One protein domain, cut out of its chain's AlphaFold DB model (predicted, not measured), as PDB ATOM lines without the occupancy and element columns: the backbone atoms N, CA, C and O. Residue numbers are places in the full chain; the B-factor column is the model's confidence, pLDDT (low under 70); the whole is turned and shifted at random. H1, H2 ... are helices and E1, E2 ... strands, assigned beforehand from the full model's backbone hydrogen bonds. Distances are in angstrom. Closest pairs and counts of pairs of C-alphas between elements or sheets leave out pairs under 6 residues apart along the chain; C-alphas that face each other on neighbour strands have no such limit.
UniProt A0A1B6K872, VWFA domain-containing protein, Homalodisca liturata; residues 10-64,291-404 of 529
ATOM      1  N   SER A  10     159.860 215.200 178.299       41.19
ATOM      2  CA  SER A  10     159.539 215.500 179.686       41.19
ATOM      3  C   SER A  10     160.459 214.642 180.565       41.19
ATOM      4  O   SER A  10     160.344 213.420 180.615       41.19
ATOM      5  N   VAL A  11     161.450 215.274 181.201       42.97
ATOM      6  CA  VAL A  11     162.359 214.628 182.164       42.97
ATOM      7  C   VAL A  11     161.686 214.686 183.535       42.97
ATOM      8  O   VAL A  11     161.554 215.765 184.111       42.97
ATOM      9  N   PHE A  12     161.204 213.544 184.032       39.38
ATOM     10  CA  PHE A  12     160.326 213.485 185.215       39.38
ATOM     11  C   PHE A  12     161.074 213.510 186.551       39.38
ATOM     12  O   PHE A  12     160.467 213.798 187.581       39.38
ATOM     13  N   GLN A  13     162.383 213.243 186.556       36.44
ATOM     14  CA  GLN A  13     163.210 213.277 187.762       36.44
ATOM     15  C   GLN A  13     164.568 213.934 187.481       36.44
ATOM     16  O   GLN A  13     165.094 213.786 186.375       36.44
ATOM     17  N   PRO A  14     165.173 214.653 188.450       35.81
ATOM     18  CA  PRO A  14     166.589 214.983 188.348       35.81
ATOM     19  C   PRO A  14     167.380 213.680 188.195       35.81
ATOM     20  O   PRO A  14     167.020 212.673 188.802       35.81
ATOM     21  N   ILE A  15     168.448 213.701 187.396       41.31
ATOM     22  CA  ILE A  15     169.399 212.586 187.306       41.31
ATOM     23  C   ILE A  15     169.799 212.217 188.738       41.31
ATOM     24  O   ILE A  15     170.477 212.995 189.416       41.31
ATOM     25  N   LYS A  16     169.330 211.066 189.227       39.31
ATOM     26  CA  LYS A  16     169.664 210.592 190.568       39.31
ATOM     27  C   LYS A  16     171.041 209.955 190.460       39.31
ATOM     28  O   LYS A  16     171.173 208.864 189.924       39.31
ATOM     29  N   ILE A  17     172.058 210.684 190.910       45.69
ATOM     30  CA  ILE A  17     173.416 210.164 191.052       45.69
ATOM     31  C   ILE A  17     173.546 209.711 192.504       45.69
ATOM     32  O   ILE A  17     173.642 210.544 193.407       45.69
ATOM     33  N   ILE A  18     173.494 208.403 192.743       46.22
ATOM     34  CA  ILE A  18     173.783 207.841 194.067       46.22
ATOM     35  C   ILE A  18     175.303 207.742 194.159       46.22
ATOM     36  O   ILE A  18     175.899 206.911 193.486       46.22
ATOM     37  N   LEU A  19     175.929 208.653 194.902       42.56
ATOM     38  CA  LEU A  19     177.382 208.720 195.050       42.56
ATOM     39  C   LEU A  19     177.806 208.032 196.340       42.56
ATOM     40  O   LEU A  19     177.419 208.484 197.418       42.56
ATOM     41  N   ASP A  20     178.671 207.030 196.229       45.75
ATOM     42  CA  ASP A  20     179.415 206.516 197.374       45.75
ATOM     43  C   ASP A  20     180.781 207.213 197.428       45.75
ATOM     44  O   ASP A  20     181.622 207.078 196.532       45.75
ATOM     45  N   ASN A  21     180.997 208.048 198.447       42.34
ATOM     46  CA  ASN A  21     182.210 208.859 198.566       42.34
ATOM     47  C   ASN A  21     183.376 208.008 199.086       42.34
ATOM     48  O   ASN A  21     183.745 208.076 200.258       42.34
ATOM     49  N   ASN A  22     184.009 207.247 198.196       50.38
ATOM     50  CA  ASN A  22     185.277 206.588 198.485       50.38
ATOM     51  C   ASN A  22     186.425 207.341 197.786       50.38
ATOM     52  O   ASN A  22     186.763 207.088 196.629       50.38
ATOM     53  N   LEU A  23     187.032 208.293 198.510       49.91
ATOM     54  CA  LEU A  23     188.077 209.227 198.042       49.91
ATOM     55  C   LEU A  23     189.315 208.559 197.401       49.91
ATOM     56  O   LEU A  23     190.126 209.248 196.789       49.91
ATOM     57  N   ALA A  24     189.463 207.235 197.508       56.62
ATOM     58  CA  ALA A  24     190.571 206.474 196.937       56.62
ATOM     59  C   ALA A  24     190.297 205.846 195.549       56.62
ATOM     60  O   ALA A  24     191.255 205.404 194.917       56.62
ATOM     61  N   LYS A  25     189.042 205.771 195.061       53.84
ATOM     62  CA  LYS A  25     188.690 204.981 193.850       53.84
ATOM     63  C   LYS A  25     187.870 205.699 192.759       53.84
ATOM     64  O   LYS A  25     187.623 205.098 191.718       53.84
ATOM     65  N   GLY A  26     187.522 206.976 192.925       56.28
ATOM     66  CA  GLY A  26     186.723 207.735 191.947       56.28
ATOM     67  C   GLY A  26     185.221 207.721 192.255       56.28
ATOM     68  O   GLY A  26     184.824 207.375 193.362       56.28
ATOM     69  N   ILE A  27     184.392 208.148 191.295       56.75
ATOM     70  CA  ILE A  27     182.928 208.167 191.439       56.75
ATOM     71  C   ILE A  27     182.388 206.756 191.192       56.75
ATOM     72  O   ILE A  27     182.469 206.256 190.072       56.75
ATOM     73  N   GLN A  28     181.823 206.143 192.229       53.81
ATOM     74  CA  GLN A  28     181.058 204.903 192.139       53.81
ATOM     75  C   GLN A  28     179.582 205.238 192.384       53.81
ATOM     76  O   GLN A  28     179.252 205.866 193.391       53.81
ATOM     77  N   GLY A  29     178.716 204.894 191.427       59.41
ATOM     78  CA  GLY A  29     177.300 205.248 191.472       59.41
ATOM     79  C   GLY A  29     176.524 204.851 190.221       59.41
ATOM     80  O   GLY A  29     177.111 204.604 189.169       59.41
ATOM     81  N   GLU A  30     175.198 204.813 190.337       56.03
ATOM     82  CA  GLU A  30     174.277 204.602 189.217       56.03
ATOM     83  C   GLU A  30     173.845 205.952 188.619       56.03
ATOM     84  O   GLU A  30     173.585 206.910 189.352       56.03
ATOM     85  N   ILE A  31     173.772 206.037 187.285       67.00
ATOM     86  CA  ILE A  31     173.194 207.182 186.569       67.00
ATOM     87  C   ILE A  31     171.872 206.727 185.961       67.00
ATOM     88  O   ILE A  31     171.847 206.102 184.901       67.00
ATOM     89  N   VAL A  32     170.772 207.078 186.622       60.00
ATOM     90  CA  VAL A  32     169.424 206.775 186.135       60.00
ATOM     91  C   VAL A  32     168.873 207.983 185.376       60.00
ATOM     92  O   VAL A  32     168.734 209.072 185.937       60.00
ATOM     93  N   VAL A  33     168.549 207.793 184.093       73.31
ATOM     94  CA  VAL A  33     167.899 208.805 183.245       73.31
ATOM     95  C   VAL A  33     166.476 208.352 182.939       73.31
ATOM     96  O   VAL A  33     166.273 207.399 182.194       73.31
ATOM     97  N   GLN A  34     165.492 209.051 183.504       67.56
ATOM     98  CA  GLN A  34     164.071 208.790 183.269       67.56
ATOM     99  C   GLN A  34     163.451 209.907 182.433       67.56
ATOM    100  O   GLN A  34     163.563 211.091 182.762       67.56
ATOM    101  N   TYR A  35     162.760 209.523 181.367       73.75
ATOM    102  CA  TYR A  35     161.998 210.425 180.517       73.75
ATOM    103  C   TYR A  35     160.718 209.730 180.046       73.75
ATOM    104  O   TYR A  35     160.643 208.504 180.042       73.75
ATOM    105  N   ASN A  36     159.726 210.518 179.644       67.81
ATOM    106  CA  ASN A  36     158.579 210.040 178.875       67.81
ATOM    107  C   ASN A  36     158.360 210.991 177.690       67.81
ATOM    108  O   ASN A  36     158.812 212.143 177.717       67.81
ATOM    109  N   LEU A  37     157.697 210.496 176.652       70.44
ATOM    110  CA  LEU A  37     157.288 211.301 175.507       70.44
ATOM    111  C   LEU A  37     155.927 211.939 175.803       70.44
ATOM    112  O   LEU A  37     155.074 211.319 176.437       70.44
ATOM    113  N   ASP A  38     155.726 213.182 175.364       61.31
ATOM    114  CA  ASP A  38     154.408 213.821 175.408       61.31
ATOM    115  C   ASP A  38     153.460 213.080 174.450       61.31
ATOM    116  O   ASP A  38     153.449 213.322 173.243       61.31
ATOM    117  N   ARG A  39     152.655 212.172 175.005       61.88
ATOM    118  CA  ARG A  39     151.669 211.380 174.265       61.88
ATOM    119  C   ARG A  39     150.484 212.277 173.902       61.88
ATOM    120  O   ARG A  39     149.672 212.623 174.759       61.88
ATOM    121  N   LEU A  40     150.402 212.707 172.642       48.28
ATOM    122  CA  LEU A  40     149.203 213.371 172.113       48.28
ATOM    123  C   LEU A  40     148.017 212.387 172.141       48.28
ATOM    124  O   LEU A  40     148.216 211.181 172.186       48.28
ATOM    125  N   GLU A  41     146.777 212.888 172.108       48.38
ATOM    126  CA  GLU A  41     145.526 212.108 172.261       48.38
ATOM    127  C   GLU A  41     145.343 210.917 171.283       48.38
ATOM    128  O   GLU A  41     144.343 210.211 171.365       48.38
ATOM    129  N   HIS A  42     146.262 210.701 170.337       48.44
ATOM    130  CA  HIS A  42     146.189 209.701 169.274       48.44
ATOM    131  C   HIS A  42     147.528 208.956 169.165       48.44
ATOM    132  O   HIS A  42     148.576 209.554 169.410       48.44
ATOM    133  N   ALA A  43     147.480 207.676 168.767       53.44
ATOM    134  CA  ALA A  43     148.655 206.845 168.490       53.44
ATOM    135  C   ALA A  43     149.700 207.626 167.672       53.44
ATOM    136  O   ALA A  43     149.366 208.232 166.647       53.44
ATOM    137  N   GLU A  44     150.946 207.666 168.151       55.72
ATOM    138  CA  GLU A  44     152.022 208.344 167.433       55.72
ATOM    139  C   GLU A  44     152.242 207.686 166.056       55.72
ATOM    140  O   GLU A  44     152.027 206.484 165.898       55.72
ATOM    141  N   PRO A  45     152.658 208.444 165.025       57.25
ATOM    142  CA  PRO A  45     152.965 207.858 163.727       57.25
ATOM    143  C   PRO A  45     154.108 206.844 163.863       57.25
ATOM    144  O   PRO A  45     155.207 207.204 164.285       57.25
ATOM    145  N   TYR A  46     153.872 205.597 163.449       69.69
ATOM    146  CA  TYR A  46     154.894 204.551 163.434       69.69
ATOM    147  C   TYR A  46     156.110 204.945 162.595       69.69
ATOM    148  O   TYR A  46     156.013 205.586 161.550       69.69
ATOM    149  N   LEU A  47     157.294 204.564 163.048       81.00
ATOM    150  CA  LEU A  47     158.545 204.938 162.400       81.00
ATOM    151  C   LEU A  47     158.801 203.995 161.237       81.00
ATOM    152  O   LEU A  47     158.762 202.790 161.446       81.00
ATOM    153  N   VAL A  48     159.102 204.523 160.049       87.56
ATOM    154  CA  VAL A  48     159.603 203.722 158.920       87.56
ATOM    155  C   VAL A  48     161.036 204.131 158.627       87.56
ATOM    156  O   VAL A  48     161.305 205.318 158.441       87.56
ATOM    157  N   ASP A  49     161.951 203.169 158.586       89.06
ATOM    158  CA  ASP A  49     163.362 203.442 158.323       89.06
ATOM    159  C   ASP A  49     163.791 203.170 156.872       89.06
ATOM    160  O   ASP A  49     163.008 202.711 156.030       89.06
ATOM    161  N   ASP A  50     165.051 203.493 156.564       88.56
ATOM    162  CA  ASP A  50     165.624 203.362 155.217       88.56
ATOM    163  C   ASP A  50     165.664 201.901 154.729       88.56
ATOM    164  O   ASP A  50     165.698 201.650 153.524       88.56
ATOM    165  N   GLY A  51     165.635 200.937 155.657       90.25
ATOM    166  CA  GLY A  51     165.599 199.502 155.384       90.25
ATOM    167  C   GLY A  51     164.194 198.950 155.140       90.25
ATOM    168  O   GLY A  51     164.043 197.736 155.009       90.25
ATOM    169  N   HIS A  52     163.176 199.816 155.080       91.31
ATOM    170  CA  HIS A  52     161.764 199.445 154.965       91.31
ATOM    171  C   HIS A  52     161.238 198.640 156.162       91.31
ATOM    172  O   HIS A  52     160.261 197.898 156.032       91.31
ATOM    173  N   TYR A  53     161.846 198.803 157.337       93.00
ATOM    174  CA  TYR A  53     161.266 198.311 158.582       93.00
ATOM    175  C   TYR A  53     160.360 199.367 159.189       93.00
ATOM    176  O   TYR A  53     160.601 200.566 159.029       93.00
ATOM    177  N   PHE A  54     159.332 198.915 159.903       91.31
ATOM    178  CA  PHE A  54     158.469 199.781 160.690       91.31
ATOM    179  C   PHE A  54     158.478 199.408 162.174       91.31
ATOM    180  O   PHE A  54     158.669 198.243 162.524       91.31
ATOM    181  N   ALA A  55     158.252 200.401 163.033       90.00
ATOM    182  CA  ALA A  55     158.006 200.230 164.461       90.00
ATOM    183  C   ALA A  55     156.823 201.111 164.890       90.00
ATOM    184  O   ALA A  55     156.877 202.336 164.782       90.00
ATOM    185  N   ASP A  56     155.761 200.460 165.340       86.19
ATOM    186  CA  ASP A  56     154.505 201.023 165.817       86.19
ATOM    187  C   ASP A  56     154.489 201.002 167.346       86.19
ATOM    188  O   ASP A  56     154.615 199.939 167.958       86.19
ATOM    189  N   PHE A  57     154.391 202.187 167.947       84.81
ATOM    190  CA  PHE A  57     154.382 202.379 169.392       84.81
ATOM    191  C   PHE A  57     152.993 202.843 169.806       84.81
ATOM    192  O   PHE A  57     152.585 203.979 169.565       84.81
ATOM    193  N   PHE A  58     152.260 201.940 170.443       82.62
ATOM    194  CA  PHE A  58     150.913 202.193 170.904       82.62
ATOM    195  C   PHE A  58     150.898 202.433 172.410       82.62
ATOM    196  O   PHE A  58     151.256 201.563 173.212       82.62
ATOM    197  N   ALA A  59     150.418 203.610 172.794       80.38
ATOM    198  CA  ALA A  59     150.179 203.974 174.175       80.38
ATOM    199  C   ALA A  59     148.963 204.894 174.292       80.38
ATOM    200  O   ALA A  59     148.762 205.775 173.460       80.38
ATOM    201  N   VAL A  60     148.163 204.713 175.345       76.56
ATOM    202  CA  VAL A  60     146.996 205.558 175.628       76.56
ATOM    203  C   VAL A  60     146.911 205.849 177.125       76.56
ATOM    204  O   VAL A  60     146.972 204.934 177.947       76.56
ATOM    205  N   GLU A  61     146.742 207.124 177.491       70.56
ATOM    206  CA  GLU A  61     146.678 207.554 178.900       70.56
ATOM    207  C   GLU A  61     145.300 208.071 179.334       70.56
ATOM    208  O   GLU A  61     144.911 207.889 180.488       70.56
ATOM    209  N   ALA A  62     144.530 208.669 178.419       70.88
ATOM    210  CA  ALA A  62     143.310 209.417 178.738       70.88
ATOM    211  C   ALA A  62     142.038 208.561 178.929       70.88
ATOM    212  O   ALA A  62     140.952 209.102 179.133       70.88
ATOM    213  N   LEU A  63     142.142 207.232 178.873       80.56
ATOM    214  CA  LEU A  63     140.990 206.335 178.979       80.56
ATOM    215  C   LEU A  63     140.698 205.927 180.438       80.56
ATOM    216  O   LEU A  63     141.631 205.741 181.237       80.56
ATOM    217  N   PRO A  64     139.415 205.762 180.818       84.31
ATOM    218  CA  PRO A  64     139.044 205.279 182.144       84.31
ATOM    219  C   PRO A  64     139.539 203.842 182.353       84.31
ATOM    220  O   PRO A  64     139.499 203.021 181.444       84.31
ATOM    221  N   THR A 291     141.077 195.861 176.130       89.69
ATOM    222  CA  THR A 291     141.208 194.413 175.933       89.69
ATOM    223  C   THR A 291     141.230 194.060 174.452       89.69
ATOM    224  O   THR A 291     140.869 194.883 173.608       89.69
ATOM    225  N   ASP A 292     141.679 192.842 174.143       87.56
ATOM    226  CA  ASP A 292     141.649 192.249 172.798       87.56
ATOM    227  C   ASP A 292     142.254 193.163 171.719       87.56
ATOM    228  O   ASP A 292     141.664 193.402 170.664       87.56
ATOM    229  N   LEU A 293     143.430 193.729 172.004       88.75
ATOM    230  CA  LEU A 293     144.117 194.601 171.063       88.75
ATOM    231  C   LEU A 293     144.741 193.745 169.967       88.75
ATOM    232  O   LEU A 293     145.578 192.887 170.255       88.75
ATOM    233  N   ALA A 294     144.384 194.021 168.718       90.69
ATOM    234  CA  ALA A 294     144.947 193.361 167.551       90.69
ATOM    235  C   ALA A 294     145.378 194.392 166.502       90.69
ATOM    236  O   ALA A 294     144.599 195.246 166.077       90.69
ATOM    237  N   PHE A 295     146.634 194.292 166.074       89.44
ATOM    238  CA  PHE A 295     147.212 195.085 164.996       89.44
ATOM    239  C   PHE A 295     147.218 194.217 163.738       89.44
ATOM    240  O   PHE A 295     148.042 193.315 163.582       89.44
ATOM    241  N   THR A 296     146.267 194.462 162.844       89.38
ATOM    242  CA  THR A 296     146.103 193.689 161.614       89.38
ATOM    243  C   THR A 296     146.814 194.389 160.471       89.38
ATOM    244  O   THR A 296     146.427 195.481 160.070       89.38
ATOM    245  N   TYR A 297     147.828 193.755 159.891       88.69
ATOM    246  CA  TYR A 297     148.583 194.325 158.775       88.69
ATOM    247  C   TYR A 297     148.171 193.709 157.438       88.69
ATOM    248  O   TYR A 297     147.941 192.504 157.333       88.69
ATOM    249  N   PHE A 298     148.106 194.524 156.383       89.81
ATOM    250  CA  PHE A 298     147.751 194.065 155.046       89.81
ATOM    251  C   PHE A 298     148.853 193.158 154.476       89.81
ATOM    252  O   PHE A 298     149.977 193.626 154.257       89.81
ATOM    253  N   PRO A 299     148.543 191.895 154.115       89.62
ATOM    254  CA  PRO A 299     149.534 190.969 153.558       89.62
ATOM    255  C   PRO A 299     150.139 191.437 152.229       89.62
ATOM    256  O   PRO A 299     151.162 190.922 151.786       89.62
ATOM    257  N   THR A 300     149.505 192.394 151.550       89.44
ATOM    258  CA  THR A 300     150.028 193.028 150.332       89.44
ATOM    259  C   THR A 300     151.147 194.031 150.613       89.44
ATOM    260  O   THR A 300     151.905 194.336 149.700       89.44
ATOM    261  N   LYS A 301     151.270 194.531 151.848       89.06
ATOM    262  CA  LYS A 301     152.208 195.594 152.238       89.06
ATOM    263  C   LYS A 301     153.281 195.119 153.218       89.06
ATOM    264  O   LYS A 301     154.418 195.572 153.119       89.06
ATOM    265  N   VAL A 302     152.942 194.207 154.128       91.81
ATOM    266  CA  VAL A 302     153.845 193.713 155.177       91.81
ATOM    267  C   VAL A 302     154.327 192.298 154.848       91.81
ATOM    268  O   VAL A 302     153.539 191.429 154.476       91.81
ATOM    269  N   GLU A 303     155.640 192.090 154.923       93.88
ATOM    270  CA  GLU A 303     156.310 190.798 154.734       93.88
ATOM    271  C   GLU A 303     156.326 190.001 156.038       93.88
ATOM    272  O   GLU A 303     155.953 188.831 156.057       93.88
ATOM    273  N   GLU A 304     156.734 190.652 157.126       94.62
ATOM    274  CA  GLU A 304     156.896 190.030 158.433       94.62
ATOM    275  C   GLU A 304     156.545 191.021 159.543       94.62
ATOM    276  O   GLU A 304     156.765 192.223 159.401       94.62
ATOM    277  N   VAL A 305     156.011 190.517 160.654       95.31
ATOM    278  CA  VAL A 305     155.658 191.307 161.834       95.31
ATOM    279  C   VAL A 305     155.946 190.517 163.112       95.31
ATOM    280  O   VAL A 305     155.961 189.281 163.114       95.31
ATOM    281  N   THR A 306     156.222 191.227 164.199       96.44
ATOM    282  CA  THR A 306     156.329 190.669 165.551       96.44
ATOM    283  C   THR A 306     154.943 190.343 166.122       96.44
ATOM    284  O   THR A 306     153.919 190.463 165.443       96.44
ATOM    285  N   ARG A 307     154.886 189.934 167.396       93.44
ATOM    286  CA  ARG A 307     153.632 189.845 168.155       93.44
ATOM    287  C   ARG A 307     152.796 191.113 167.958       93.44
ATOM    288  O   ARG A 307     153.294 192.215 168.166       93.44
ATOM    289  N   HIS A 308     151.542 190.912 167.575       92.12
ATOM    290  CA  HIS A 308     150.592 191.958 167.197       92.12
ATOM    291  C   HIS A 308     149.215 191.759 167.852       92.12
ATOM    292  O   HIS A 308     148.269 192.458 167.514       92.12
ATOM    293  N   GLU A 309     149.108 190.831 168.806       91.62
ATOM    294  CA  GLU A 309     147.898 190.580 169.592       91.62
ATOM    295  C   GLU A 309     148.219 190.628 171.090       91.62
ATOM    296  O   GLU A 309     149.170 189.992 171.581       91.62
ATOM    297  N   PHE A 310     147.424 191.403 171.826       90.50
ATOM    298  CA  PHE A 310     147.621 191.685 173.242       90.50
ATOM    299  C   PHE A 310     146.271 191.627 173.973       90.50
ATOM    300  O   PHE A 310     145.405 192.458 173.711       90.50
ATOM    301  N   PRO A 311     146.080 190.678 174.909       89.88
ATOM    302  CA  PRO A 311     144.785 190.503 175.564       89.88
ATOM    303  C   PRO A 311     144.380 191.691 176.436       89.88
ATOM    304  O   PRO A 311     143.195 191.985 176.547       89.88
ATOM    305  N   VAL A 312     145.348 192.373 177.059       91.38
ATOM    306  CA  VAL A 312     145.093 193.507 177.954       91.38
ATOM    307  C   VAL A 312     146.159 194.575 177.757       91.38
ATOM    308  O   VAL A 312     147.354 194.273 177.717       91.38
ATOM    309  N   PHE A 313     145.727 195.832 177.686       91.06
ATOM    310  CA  PHE A 313     146.594 197.001 177.765       91.06
ATOM    311  C   PHE A 313     146.380 197.721 179.094       91.06
ATOM    312  O   PHE A 313     145.244 198.012 179.485       91.06
ATOM    313  N   PHE A 314     147.482 198.041 179.765       91.25
ATOM    314  CA  PHE A 314     147.481 198.696 181.066       91.25
ATOM    315  C   PHE A 314     148.003 200.126 180.956       91.25
ATOM    316  O   PHE A 314     148.927 200.421 180.195       91.25
ATOM    317  N   ARG A 315     147.413 201.026 181.743       88.00
ATOM    318  CA  ARG A 315     147.817 202.430 181.800       88.00
ATOM    319  C   ARG A 315     149.285 202.545 182.202       88.00
ATOM    320  O   ARG A 315     149.717 201.914 183.159       88.00
ATOM    321  N   GLY A 316     150.018 203.409 181.507       82.12
ATOM    322  CA  GLY A 316     151.446 203.629 181.750       82.12
ATOM    323  C   GLY A 316     152.354 202.631 181.029       82.12
ATOM    324  O   GLY A 316     153.553 202.876 180.954       82.12
ATOM    325  N   MET A 317     151.803 201.567 180.436       84.94
ATOM    326  CA  MET A 317     152.560 200.713 179.526       84.94
ATOM    327  C   MET A 317     152.595 201.285 178.105       84.94
ATOM    328  O   MET A 317     151.953 202.289 177.781       84.94
ATOM    329  N   GLU A 318     153.378 200.621 177.266       85.94
ATOM    330  CA  GLU A 318     153.490 200.842 175.833       85.94
ATOM    331  C   GLU A 318     153.565 199.478 175.145       85.94
ATOM    332  O   GLU A 318     154.216 198.553 175.640       85.94
ATOM    333  N   ILE A 319     152.873 199.344 174.020       88.00
ATOM    334  CA  ILE A 319     153.010 198.208 173.115       88.00
ATOM    335  C   ILE A 319     153.902 198.650 171.962       88.00
ATOM    336  O   ILE A 319     153.642 199.674 171.343       88.00
ATOM    337  N   ALA A 320     154.913 197.845 171.648       90.12
ATOM    338  CA  ALA A 320     155.716 198.010 170.445       90.12
ATOM    339  C   ALA A 320     155.461 196.832 169.498       90.12
ATOM    340  O   ALA A 320     155.702 195.677 169.863       90.12
ATOM    341  N   VAL A 321     154.998 197.127 168.285       92.50
ATOM    342  CA  VAL A 321     154.865 196.163 167.187       92.50
ATOM    343  C   VAL A 321     155.801 196.592 166.072       92.50
ATOM    344  O   VAL A 321     155.780 197.736 165.641       92.50
ATOM    345  N   ALA A 322     156.643 195.691 165.590       94.31
ATOM    346  CA  ALA A 322     157.590 196.006 164.536       94.31
ATOM    347  C   ALA A 322     157.493 194.997 163.399       94.31
ATOM    348  O   ALA A 322     157.107 193.845 163.596       94.31
ATOM    349  N   GLY A 323     157.872 195.415 162.199       94.69
ATOM    350  CA  GLY A 323     157.795 194.557 161.028       94.69
ATOM    351  C   GLY A 323     158.624 195.050 159.859       94.69
ATOM    352  O   GLY A 323     159.311 196.067 159.933       94.69
ATOM    353  N   LYS A 324     158.553 194.297 158.767       94.69
ATOM    354  CA  LYS A 324     159.255 194.560 157.515       94.69
ATOM    355  C   LYS A 324     158.244 194.721 156.388       94.69
ATOM    356  O   LYS A 324     157.349 193.892 156.222       94.69
ATOM    357  N   LEU A 325     158.375 195.797 155.624       92.69
ATOM    358  CA  LEU A 325     157.528 196.088 154.472       92.69
ATOM    359  C   LEU A 325     158.050 195.362 153.228       92.69
ATOM    360  O   LEU A 325     159.252 195.148 153.077       92.69
ATOM    361  N   LYS A 326     157.138 195.020 152.314       91.00
ATOM    362  CA  LYS A 326     157.483 194.403 151.021       91.00
ATOM    363  C   LYS A 326     158.094 195.398 150.044       91.00
ATOM    364  O   LYS A 326     159.028 195.059 149.327       91.00
ATOM    365  N   ASP A 327     157.556 196.613 150.035       83.56
ATOM    366  CA  ASP A 327     157.918 197.679 149.112       83.56
ATOM    367  C   ASP A 327     158.017 199.013 149.849       83.56
ATOM    368  O   ASP A 327     157.472 199.195 150.943       83.56
ATOM    369  N   ALA A 328     158.668 199.982 149.207       77.81
ATOM    370  CA  ALA A 328     158.672 201.352 149.680       77.81
ATOM    371  C   ALA A 328     157.236 201.897 149.749       77.81
ATOM    372  O   ALA A 328     156.521 201.959 148.748       77.81
ATOM    373  N   VAL A 329     156.841 202.341 150.937       75.12
ATOM    374  CA  VAL A 329     155.561 203.011 151.170       75.12
ATOM    375  C   VAL A 329     155.719 204.535 151.154       75.12
ATOM    376  O   VAL A 329     156.795 205.093 151.415       75.12
ATOM    377  N   THR A 330     154.639 205.221 150.805       70.62
ATOM    378  CA  THR A 330     154.493 206.681 150.856       70.62
ATOM    379  C   THR A 330     153.795 207.094 152.149       70.62
ATOM    380  O   THR A 330     153.062 206.296 152.713       70.62
ATOM    381  N   GLU A 331     153.976 208.337 152.605       64.88
ATOM    382  CA  GLU A 331     153.403 208.852 153.871       64.88
ATOM    383  C   GLU A 331     151.861 208.786 153.954       64.88
ATOM    384  O   GLU A 331     151.298 208.936 155.028       64.88
ATOM    385  N   ASN A 332     151.169 208.533 152.837       67.81
ATOM    386  CA  ASN A 332     149.708 208.407 152.789       67.81
ATOM    387  C   ASN A 332     149.218 206.958 152.644       67.81
ATOM    388  O   ASN A 332     148.011 206.731 152.563       67.81
ATOM    389  N   ASP A 333     150.117 205.977 152.540       76.69
ATOM    390  CA  ASP A 333     149.704 204.577 152.486       76.69
ATOM    391  C   ASP A 333     149.071 204.161 153.826       76.69
ATOM    392  O   ASP A 333     149.369 204.701 154.887       76.69
ATOM    393  N   THR A 334     148.183 203.175 153.790       81.06
ATOM    394  CA  THR A 334     147.725 202.460 154.986       81.06
ATOM    395  C   THR A 334     148.295 201.055 154.903       81.06
ATOM    396  O   THR A 334     148.152 200.400 153.867       81.06
ATOM    397  N   ILE A 335     148.982 200.607 155.954       81.38
ATOM    398  CA  ILE A 335     149.604 199.272 155.981       81.38
ATOM    399  C   ILE A 335     148.813 198.274 156.822       81.38
ATOM    400  O   ILE A 335     149.128 197.088 156.780       81.38
ATOM    401  N   GLY A 336     147.809 198.736 157.569       83.06
ATOM    402  CA  GLY A 336     147.009 197.912 158.462       83.06
ATOM    403  C   GLY A 336     145.928 198.688 159.210       83.06
ATOM    404  O   GLY A 336     145.681 199.868 158.944       83.06
ATOM    405  N   GLU A 337     145.308 198.009 160.164       81.31
ATOM    406  CA  GLU A 337     144.241 198.494 161.032       81.31
ATOM    407  C   GLU A 337     144.488 198.013 162.466       81.31
ATOM    408  O   GLU A 337     144.874 196.867 162.694       81.31
ATOM    409  N   LEU A 338     144.266 198.898 163.434       79.25
ATOM    410  CA  LEU A 338     144.241 198.584 164.853       79.25
ATOM    411  C   LEU A 338     142.787 198.393 165.270       79.25
ATOM    412  O   LEU A 338     141.957 199.280 165.062       79.25
ATOM    413  N   THR A 339     142.510 197.261 165.904       79.69
ATOM    414  CA  THR A 339     141.238 196.979 166.564       79.69
ATOM    415  C   THR A 339     141.480 196.807 168.055       79.69
ATOM    416  O   THR A 339     142.398 196.089 168.450       79.69
ATOM    417  N   ALA A 340     140.661 197.446 168.884       78.25
ATOM    418  CA  ALA A 340     140.678 197.256 170.329       78.25
ATOM    419  C   ALA A 340     139.253 197.272 170.888       78.25
ATOM    420  O   ALA A 340     138.393 198.017 170.401       78.25
ATOM    421  N   ASN A 341     139.027 196.484 171.940       75.75
ATOM    422  CA  ASN A 341     137.775 196.483 172.678       75.75
ATOM    423  C   ASN A 341     137.843 197.471 173.849       75.75
ATOM    424  O   ASN A 341     138.756 197.443 174.678       75.75
ATOM    425  N   ILE A 342     136.830 198.338 173.917       72.62
ATOM    426  CA  ILE A 342     136.585 199.255 175.030       72.62
ATOM    427  C   ILE A 342     135.258 198.828 175.662       72.62
ATOM    428  O   ILE A 342     134.216 199.178 175.120       72.62
ATOM    429  N   PRO A 343     135.240 198.103 176.792       61.38
ATOM    430  CA  PRO A 343     133.999 197.590 177.391       61.38
ATOM    431  C   PRO A 343     132.895 198.638 177.620       61.38
ATOM    432  O   PRO A 343     131.712 198.323 177.558       61.38
ATOM    433  N   SER A 344     133.262 199.907 177.824       55.62
ATOM    434  CA  SER A 344     132.317 201.020 178.008       55.62
ATOM    435  C   SER A 344     131.711 201.579 176.710       55.62
ATOM    436  O   SER A 344     130.795 202.399 176.783       55.62
ATOM    437  N   VAL A 345     132.173 201.141 175.533       56.09
ATOM    438  CA  VAL A 345     131.641 201.544 174.226       56.09
ATOM    439  C   VAL A 345     131.325 200.293 173.410       56.09
ATOM    440  O   VAL A 345     132.198 199.491 173.111       56.09
ATOM    441  N   SER A 346     130.064 200.119 173.020       47.03
ATOM    442  CA  SER A 346     129.552 198.911 172.351       47.03
ATOM    443  C   SER A 346     130.067 198.673 170.920       47.03
ATOM    444  O   SER A 346     129.523 197.825 170.217       47.03
ATOM    445  N   GLU A 347     131.077 199.413 170.465       51.09
ATOM    446  CA  GLU A 347     131.654 199.310 169.124       51.09
ATOM    447  C   GLU A 347     133.175 199.139 169.218       51.09
ATOM    448  O   GLU A 347     133.869 199.924 169.871       51.09
ATOM    449  N   ALA A 348     133.697 198.107 168.547       55.53
ATOM    450  CA  ALA A 348     135.128 197.970 168.309       55.53
ATOM    451  C   ALA A 348     135.605 199.194 167.520       55.53
ATOM    452  O   ALA A 348     135.035 199.538 166.480       55.53
ATOM    453  N   HIS A 349     136.623 199.876 168.036       63.41
ATOM    454  CA  HIS A 349     137.164 201.050 167.365       63.41
ATOM    455  C   HIS A 349     138.215 200.591 166.366       63.41
ATOM    456  O   HIS A 349     139.284 200.119 166.752       63.41
ATOM    457  N   ASN A 350     137.895 200.740 165.082       59.62
ATOM    458  CA  ASN A 350     138.845 200.507 164.008       59.62
ATOM    459  C   ASN A 350     139.585 201.811 163.735       59.62
ATOM    460  O   ASN A 350     139.008 202.782 163.239       59.62
ATOM    461  N   HIS A 351     140.874 201.821 164.040       65.81
ATOM    462  CA  HIS A 351     141.758 202.911 163.673       65.81
ATOM    463  C   HIS A 351     142.663 202.446 162.538       65.81
ATOM    464  O   HIS A 351     143.383 201.459 162.662       65.81
ATOM    465  N   SER A 352     142.632 203.159 161.410       57.34
ATOM    466  CA  SER A 352     143.621 202.949 160.352       57.34
ATOM    467  C   SER A 352     145.025 203.131 160.923       57.34
ATOM    468  O   SER A 352     145.225 204.027 161.742       57.34
ATOM    469  N   ILE A 353     145.985 202.343 160.444       59.62
ATOM    470  CA  ILE A 353     147.411 202.485 160.747       59.62
ATOM    471  C   ILE A 353     148.054 203.212 159.535       59.62
ATOM    472  O   ILE A 353     148.456 202.545 158.572       59.62
ATOM    473  N   PRO A 354     148.124 204.570 159.509       60.66
ATOM    474  CA  PRO A 354     148.590 205.372 158.364       60.66
ATOM    475  C   PRO A 354     150.109 205.552 158.339       60.66
ATOM    476  O   PRO A 354     150.688 205.761 159.398       60.66
ATOM    477  N   VAL A 355     150.763 205.512 157.170       60.31
ATOM    478  CA  VAL A 355     152.236 205.460 157.090       60.31
ATOM    479  C   VAL A 355     152.885 206.577 157.875       60.31
ATOM    480  O   VAL A 355     152.737 207.752 157.551       60.31
ATOM    481  N   GLY A 356     153.598 206.192 158.931       63.78
ATOM    482  CA  GLY A 356     154.196 207.159 159.814       63.78
ATOM    483  C   GLY A 356     155.552 207.642 159.310       63.78
ATOM    484  O   GLY A 356     155.964 207.433 158.164       63.78
ATOM    485  N   ARG A 357     156.216 208.419 160.159       73.94
ATOM    486  CA  ARG A 357     157.304 209.301 159.753       73.94
ATOM    487  C   ARG A 357     158.505 208.502 159.250       73.94
ATOM    488  O   ARG A 357     159.034 207.651 159.966       73.94
ATOM    489  N   LYS A 358     159.007 208.860 158.063       78.44
ATOM    490  CA  LYS A 358     160.300 208.355 157.589       78.44
ATOM    491  C   LYS A 358     161.432 208.900 158.452       78.44
ATOM    492  O   LYS A 358     161.569 210.116 158.618       78.44
ATOM    493  N   VAL A 359     162.243 208.001 158.991       83.19
ATOM    494  CA  VAL A 359     163.423 208.315 159.799       83.19
ATOM    495  C   VAL A 359     164.664 207.716 159.156       83.19
ATOM    496  O   VAL A 359     164.646 206.584 158.691       83.19
ATOM    497  N   ALA A 360     165.750 208.485 159.125       85.12
ATOM    498  CA  ALA A 360     167.020 207.987 158.613       85.12
ATOM    499  C   ALA A 360     167.626 206.943 159.567       85.12
ATOM    500  O   ALA A 360     167.483 207.053 160.789       85.12
ATOM    501  N   GLY A 361     168.371 205.986 159.018       90.00
ATOM    502  CA  GLY A 361     169.080 204.959 159.785       90.00
ATOM    503  C   GLY A 361     168.331 203.628 159.854       90.00
ATOM    504  O   GLY A 361     167.649 203.249 158.910       90.00
ATOM    505  N   ASN A 362     168.515 202.891 160.955       91.81
ATOM    506  CA  ASN A 362     168.024 201.513 161.119       91.81
ATOM    507  C   ASN A 362     167.376 201.244 162.488       91.81
ATOM    508  O   ASN A 362     167.461 200.144 163.041       91.81
ATOM    509  N   SER A 363     166.792 202.277 163.098       90.19
ATOM    510  CA  SER A 363     166.187 202.160 164.428       90.19
ATOM    511  C   SER A 363     164.975 201.223 164.433       90.19
ATOM    512  O   SER A 363     164.813 200.455 165.384       90.19
ATOM    513  N   ALA A 364     164.149 201.244 163.380       91.62
ATOM    514  CA  ALA A 364     162.993 200.355 163.273       91.62
ATOM    515  C   ALA A 364     163.442 198.912 163.006       91.62
ATOM    516  O   ALA A 364     162.951 197.994 163.658       91.62
ATOM    517  N   GLU A 365     164.459 198.711 162.162       95.19
ATOM    518  CA  GLU A 365     165.086 197.409 161.929       95.19
ATOM    519  C   GLU A 365     165.627 196.798 163.227       95.19
ATOM    520  O   GLU A 365     165.367 195.633 163.526       95.19
ATOM    521  N   LYS A 366     166.361 197.573 164.034       94.19
ATOM    522  CA  LYS A 366     166.889 197.091 165.321       94.19
ATOM    523  C   LYS A 366     165.781 196.769 166.317       94.19
ATOM    524  O   LYS A 366     165.895 195.789 167.052       94.19
ATOM    525  N   THR A 367     164.712 197.566 166.324       94.00
ATOM    526  CA  THR A 367     163.523 197.313 167.150       94.00
ATOM    527  C   THR A 367     162.856 196.004 166.732       94.00
ATOM    528  O   THR A 367     162.616 195.144 167.578       94.00
ATOM    529  N   PHE A 368     162.653 195.803 165.426       95.94
ATOM    530  CA  PHE A 368     162.162 194.550 164.859       95.94
ATOM    531  C   PHE A 368     163.039 193.366 165.263       95.94
ATOM    532  O   PHE A 368     162.529 192.395 165.815       95.94
ATOM    533  N   ALA A 369     164.353 193.458 165.055       96.75
ATOM    534  CA  ALA A 369     165.287 192.386 165.377       96.75
ATOM    535  C   ALA A 369     165.241 192.004 166.863       96.75
ATOM    536  O   ALA A 369     165.154 190.822 167.189       96.75
ATOM    537  N   PHE A 370     165.239 192.992 167.763       95.75
ATOM    538  CA  PHE A 370     165.163 192.765 169.205       95.75
ATOM    539  C   PHE A 370     163.844 192.100 169.622       95.75
ATOM    540  O   PHE A 370     163.849 191.086 170.324       95.75
ATOM    541  N   LEU A 371     162.708 192.646 169.178       95.69
ATOM    542  CA  LEU A 371     161.385 192.117 169.513       95.69
ATOM    543  C   LEU A 371     161.176 190.720 168.922       95.69
ATOM    544  O   LEU A 371     160.689 189.827 169.617       95.69
ATOM    545  N   LYS A 372     161.602 190.501 167.672       97.00
ATOM    546  CA  LYS A 372     161.520 189.202 167.003       97.00
ATOM    547  C   LYS A 372     162.388 188.159 167.698       97.00
ATOM    548  O   LYS A 372     161.919 187.053 167.939       97.00
ATOM    549  N   LEU A 373     163.614 188.512 168.084       96.19
ATOM    550  CA  LEU A 373     164.499 187.615 168.821       96.19
ATOM    551  C   LEU A 373     163.903 187.225 170.177       96.19
ATOM    552  O   LEU A 373     163.885 186.047 170.523       96.19
ATOM    553  N   ARG A 374     163.351 188.189 170.929       92.62
ATOM    554  CA  ARG A 374     162.653 187.910 172.195       92.62
ATOM    555  C   ARG A 374     161.440 187.006 172.005       92.62
ATOM    556  O   ARG A 374     161.209 186.140 172.845       92.62
ATOM    557  N   GLN A 375     160.685 187.202 170.927       93.88
ATOM    558  CA  GLN A 375     159.554 186.349 170.581       93.88
ATOM    559  C   GLN A 375     160.012 184.913 170.295       93.88
ATOM    560  O   GLN A 375     159.487 183.995 170.916       93.88
ATOM    561  N   LEU A 376     161.015 184.720 169.431       95.56
ATOM    562  CA  LEU A 376     161.547 183.393 169.094       95.56
ATOM    563  C   LEU A 376     162.134 182.687 170.321       95.56
ATOM    564  O   LEU A 376     161.878 181.507 170.535       95.56
ATOM    565  N   LEU A 377     162.865 183.418 171.172       92.00
ATOM    566  CA  LEU A 377     163.303 182.895 172.462       92.00
ATOM    567  C   LEU A 377     162.085 182.481 173.294       92.00
ATOM    568  O   LEU A 377     162.056 181.370 173.796       92.00
ATOM    569  N   GLY A 378     161.056 183.319 173.424       90.69
ATOM    570  CA  GLY A 378     159.820 182.956 174.123       90.69
ATOM    571  C   GLY A 378     159.171 181.673 173.587       90.69
ATOM    572  O   GLY A 378     158.798 180.816 174.382       90.69
ATOM    573  N   GLU A 379     159.092 181.514 172.265       92.50
ATOM    574  CA  GLU A 379     158.605 180.295 171.604       92.50
ATOM    575  C   GLU A 379     159.463 179.076 171.973       92.50
ATOM    576  O   GLU A 379     158.911 178.050 172.359       92.50
ATOM    577  N   LEU A 380     160.795 179.213 171.972       91.44
ATOM    578  CA  LEU A 380     161.724 178.146 172.352       91.44
ATOM    579  C   LEU A 380     161.500 177.673 173.794       91.44
ATOM    580  O   LEU A 380     161.510 176.474 174.049       91.44
ATOM    581  N   HIS A 381     161.244 178.595 174.728       86.00
ATOM    582  CA  HIS A 381     161.003 178.238 176.131       86.00
ATOM    583  C   HIS A 381     159.663 177.515 176.331       86.00
ATOM    584  O   HIS A 381     159.535 176.741 177.273       86.00
ATOM    585  N   ARG A 382     158.666 177.743 175.463       86.75
ATOM    586  CA  ARG A 382     157.353 177.073 175.541       86.75
ATOM    587  C   ARG A 382     157.386 175.634 175.028       86.75
ATOM    588  O   ARG A 382     156.458 174.882 175.315       86.75
ATOM    589  N   LEU A 383     158.404 175.267 174.254       86.75
ATOM    590  CA  LEU A 383     158.522 173.933 173.687       86.75
ATOM    591  C   LEU A 383     158.866 172.891 174.772       86.75
ATOM    592  O   LEU A 383     159.709 173.166 175.631       86.75
ATOM    593  N   PRO A 384     158.268 171.682 174.721       83.19
ATOM    594  CA  PRO A 384     158.651 170.573 175.592       83.19
ATOM    595  C   PRO A 384     160.140 170.241 175.470       83.19
ATOM    596  O   PRO A 384     160.752 170.468 174.422       83.19
ATOM    597  N   GLU A 385     160.731 169.665 176.514       79.56
ATOM    598  CA  GLU A 385     162.162 169.344 176.516       79.56
ATOM    599  C   GLU A 385     162.556 168.371 175.405       79.56
ATOM    600  O   GLU A 385     163.507 168.658 174.682       79.56
ATOM    601  N   ASP A 386     161.744 167.335 175.188       83.44
ATOM    602  CA  ASP A 386     161.972 166.281 174.189       83.44
ATOM    603  C   ASP A 386     161.594 166.674 172.748       83.44
ATOM    604  O   ASP A 386     161.639 165.847 171.835       83.44
ATOM    605  N   SER A 387     161.156 167.915 172.522       88.44
ATOM    606  CA  SER A 387     160.783 168.370 171.179       88.44
ATOM    607  C   SER A 387     162.010 168.719 170.330       88.44
ATOM    608  O   SER A 387     163.032 169.168 170.845       88.44
ATOM    609  N   ASP A 388     161.908 168.542 169.007       92.06
ATOM    610  CA  ASP A 388     162.956 168.992 168.085       92.06
ATOM    611  C   ASP A 388     162.970 170.527 168.010       92.06
ATOM    612  O   ASP A 388     162.073 171.155 167.440       92.06
ATOM    613  N   LYS A 389     164.005 171.123 168.606       93.38
ATOM    614  CA  LYS A 389     164.215 172.574 168.690       93.38
ATOM    615  C   LYS A 389     165.119 173.111 167.581       93.38
ATOM    616  O   LYS A 389     165.183 174.327 167.403       93.38
ATOM    617  N   SER A 390     165.732 172.233 166.780       93.94
ATOM    618  CA  SER A 390     166.841 172.570 165.876       93.94
ATOM    619  C   SER A 390     166.486 173.691 164.895       93.94
ATOM    620  O   SER A 390     167.242 174.640 164.714       93.94
ATOM    621  N   SER A 391     165.293 173.633 164.289       94.75
ATOM    622  CA  SER A 391     164.855 174.656 163.327       94.75
ATOM    623  C   SER A 391     164.623 176.027 163.972       94.75
ATOM    624  O   SER A 391     164.807 177.058 163.321       94.75
ATOM    625  N   LEU A 392     164.178 176.063 165.229       95.50
ATOM    626  CA  LEU A 392     163.942 177.311 165.948       95.50
ATOM    627  C   LEU A 392     165.253 177.891 166.485       95.50
ATOM    628  O   LEU A 392     165.475 179.092 166.352       95.50
ATOM    629  N   GLU A 393     166.129 177.038 167.013       95.56
ATOM    630  CA  GLU A 393     167.485 177.399 167.436       95.56
ATOM    631  C   GLU A 393     168.280 177.997 166.272       95.56
ATOM    632  O   GLU A 393     168.785 179.109 166.402       95.56
ATOM    633  N   GLU A 394     168.259 177.370 165.090       96.75
ATOM    634  CA  GLU A 394     168.913 177.903 163.887       96.75
ATOM    635  C   GLU A 394     168.380 179.298 163.503       96.75
ATOM    636  O   GLU A 394     169.144 180.193 163.130       96.75
ATOM    637  N   LYS A 395     167.065 179.536 163.610       96.06
ATOM    638  CA  LYS A 395     166.481 180.869 163.355       96.06
ATOM    639  C   LYS A 395     166.961 181.904 164.372       96.06
ATOM    640  O   LYS A 395     167.254 183.037 163.986       96.06
ATOM    641  N   ILE A 396     167.020 181.529 165.651       96.69
ATOM    642  CA  ILE A 396     167.481 182.396 166.742       96.69
ATOM    643  C   ILE A 396     168.959 182.729 166.551       96.69
ATOM    644  O   ILE A 396     169.309 183.905 166.581       96.69
ATOM    645  N   GLU A 397     169.804 181.731 166.297       96.06
ATOM    646  CA  GLU A 397     171.238 181.902 166.057       96.06
ATOM    647  C   GLU A 397     171.499 182.811 164.858       96.06
ATOM    648  O   GLU A 397     172.228 183.795 164.979       96.06
ATOM    649  N   ASN A 398     170.852 182.552 163.719       96.56
ATOM    650  CA  ASN A 398     171.013 183.370 162.518       96.56
ATOM    651  C   ASN A 398     170.623 184.835 162.764       96.56
ATOM    652  O   ASN A 398     171.333 185.750 162.337       96.56
ATOM    653  N   LEU A 399     169.513 185.077 163.469       95.94
ATOM    654  CA  LEU A 399     169.070 186.428 163.803       95.94
ATOM    655  C   LEU A 399     170.014 187.102 164.811       95.94
ATOM    656  O   LEU A 399     170.384 188.264 164.629       95.94
ATOM    657  N   ALA A 400     170.426 186.372 165.849       95.56
ATOM    658  CA  ALA A 400     171.333 186.855 166.880       95.56
ATOM    659  C   ALA A 400     172.704 187.213 166.295       95.56
ATOM    660  O   ALA A 400     173.203 188.304 166.551       95.56
ATOM    661  N   LEU A 401     173.276 186.368 165.433       94.94
ATOM    662  CA  LEU A 401     174.537 186.641 164.743       94.94
ATOM    663  C   LEU A 401     174.415 187.821 163.774       94.94
ATOM    664  O   LEU A 401     175.266 188.713 163.800       94.94
ATOM    665  N   LYS A 402     173.337 187.886 162.975       95.50
ATOM    666  CA  LYS A 402     173.096 188.992 162.027       95.50
ATOM    667  C   LYS A 402     173.120 190.357 162.722       95.50
ATOM    668  O   LYS A 402     173.684 191.304 162.177       95.50
ATOM    669  N   TYR A 403     172.518 190.457 163.907       94.38
ATOM    670  CA  TYR A 403     172.403 191.709 164.667       94.38
ATOM    671  C   TYR A 403     173.365 191.808 165.860       94.38
ATOM    672  O   TYR A 403     173.293 192.774 166.618       94.38
ATOM    673  N   SER A 404     174.289 190.853 166.009       93.06
ATOM    674  CA  SER A 404     175.261 190.789 167.114       93.06
ATOM    675  C   SER A 404     174.625 190.784 168.515       93.06
ATOM    676  O   SER A 404     175.161 191.375 169.452       93.06
TER     677      SER A 404
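Overview. This is residues 10 to 64 and 291 to 404 of the 529 residues of the protein "VWFA domain-containing protein" of Homalodisca liturata (UniProt A0A1B6K872). A small sandwich of two antiparallel sheets, E5 E3 E7 E8 and E2 E6 E4, only partly face to face, has helix H1 packed across the smaller sheet on the side away from the larger one; H1 runs on past the strands, and H2 folds back along it. From the sandwich a long thin arm, residues 10 to 34 with E1, reaches away and doubles back on itself, making much of the length. The printed part has 169 residues, with eight named strands followed by two named helices; the class is mixed, helices and strands, with 81 residues, under half, in named elements. The whole is loose, with a radius of gyration of the C-alphas of 19.9 A and spans of 63 by 46 by 35 A.

Along the chain. The larger sheet holds E5, residues 309 to 314, E3, residues 291 to 297, 18.7 A long and starting at C-alpha 291 (141.208, 194.413, 175.933), E7, residues 334 to 341, 21.2 A, and E8, residues 349 to 354. The smaller sheet holds E2, residues 53 to 58, E6, residues 319 to 325, 19.3 A, and E4, residues 302 to 305. E1, residues 35 to 37, pairs with no named strand. H1, residues 363 to 382, is 28.8 A long, and H2, residues 390 to 403, 20.0 A, ends at C-alpha 403 (172.403, 191.709, 164.667).

Arrangement. The larger sheet is strongly twisted, with E5 and E8 as edge strands. Within hydrogen-bond range are N 310 and O 293 of the neighbours E5 and E3, 2.8 A apart, N 296 and O 337 of the neighbours E3 and E7, 2.8 A apart, and N 338 and O 351 of the hairpin E7 and E8, 2.8 A apart. The sheets form a sandwich, two sheets face to face, 11.0 A centre to centre where they face each other. In the smaller sheet N 56 and O 321 of E2 and E6 are 2.7 A apart, and N 324 and O 304 of E6 and E4 2.8 A. H1 is on this sheet, making two layers, a helix on one face of a sheet; its height over the sheet is 9.2 A, and it runs across the strands, at 71 degrees to E2 on the local plane. The closest C-alphas of H1 and E6 are Phe 368 and Ala 322, 4.8 A. H1 and H2, a helical hairpin, touch at Leu 373 and Ile 396, their closest C-alphas, 6.4 A, with a shallow tilt of 25 degrees, opposite ways. In both helices every O i to N i+4 pair is within hydrogen-bond range. In the arm, residues 16 to 17 pair with residues 31 to 32, antiparallel.

Size, cuts and confidence. The C-alphas farthest apart, those of Ala 24 and Ser 346, are 66.2 A apart. Residues 65 to 290 are not printed, and C-alphas 64 and 291 are 12.7 A apart across the cut. The link E1 to E2, 15 residues, is long. Residues 382 to 388, of which 382 belongs to H1, stand free. The mean pLDDT of the printed part is 78.2; among the residues under 70 are 10 to 32, 38 to 46 and 343 to 356.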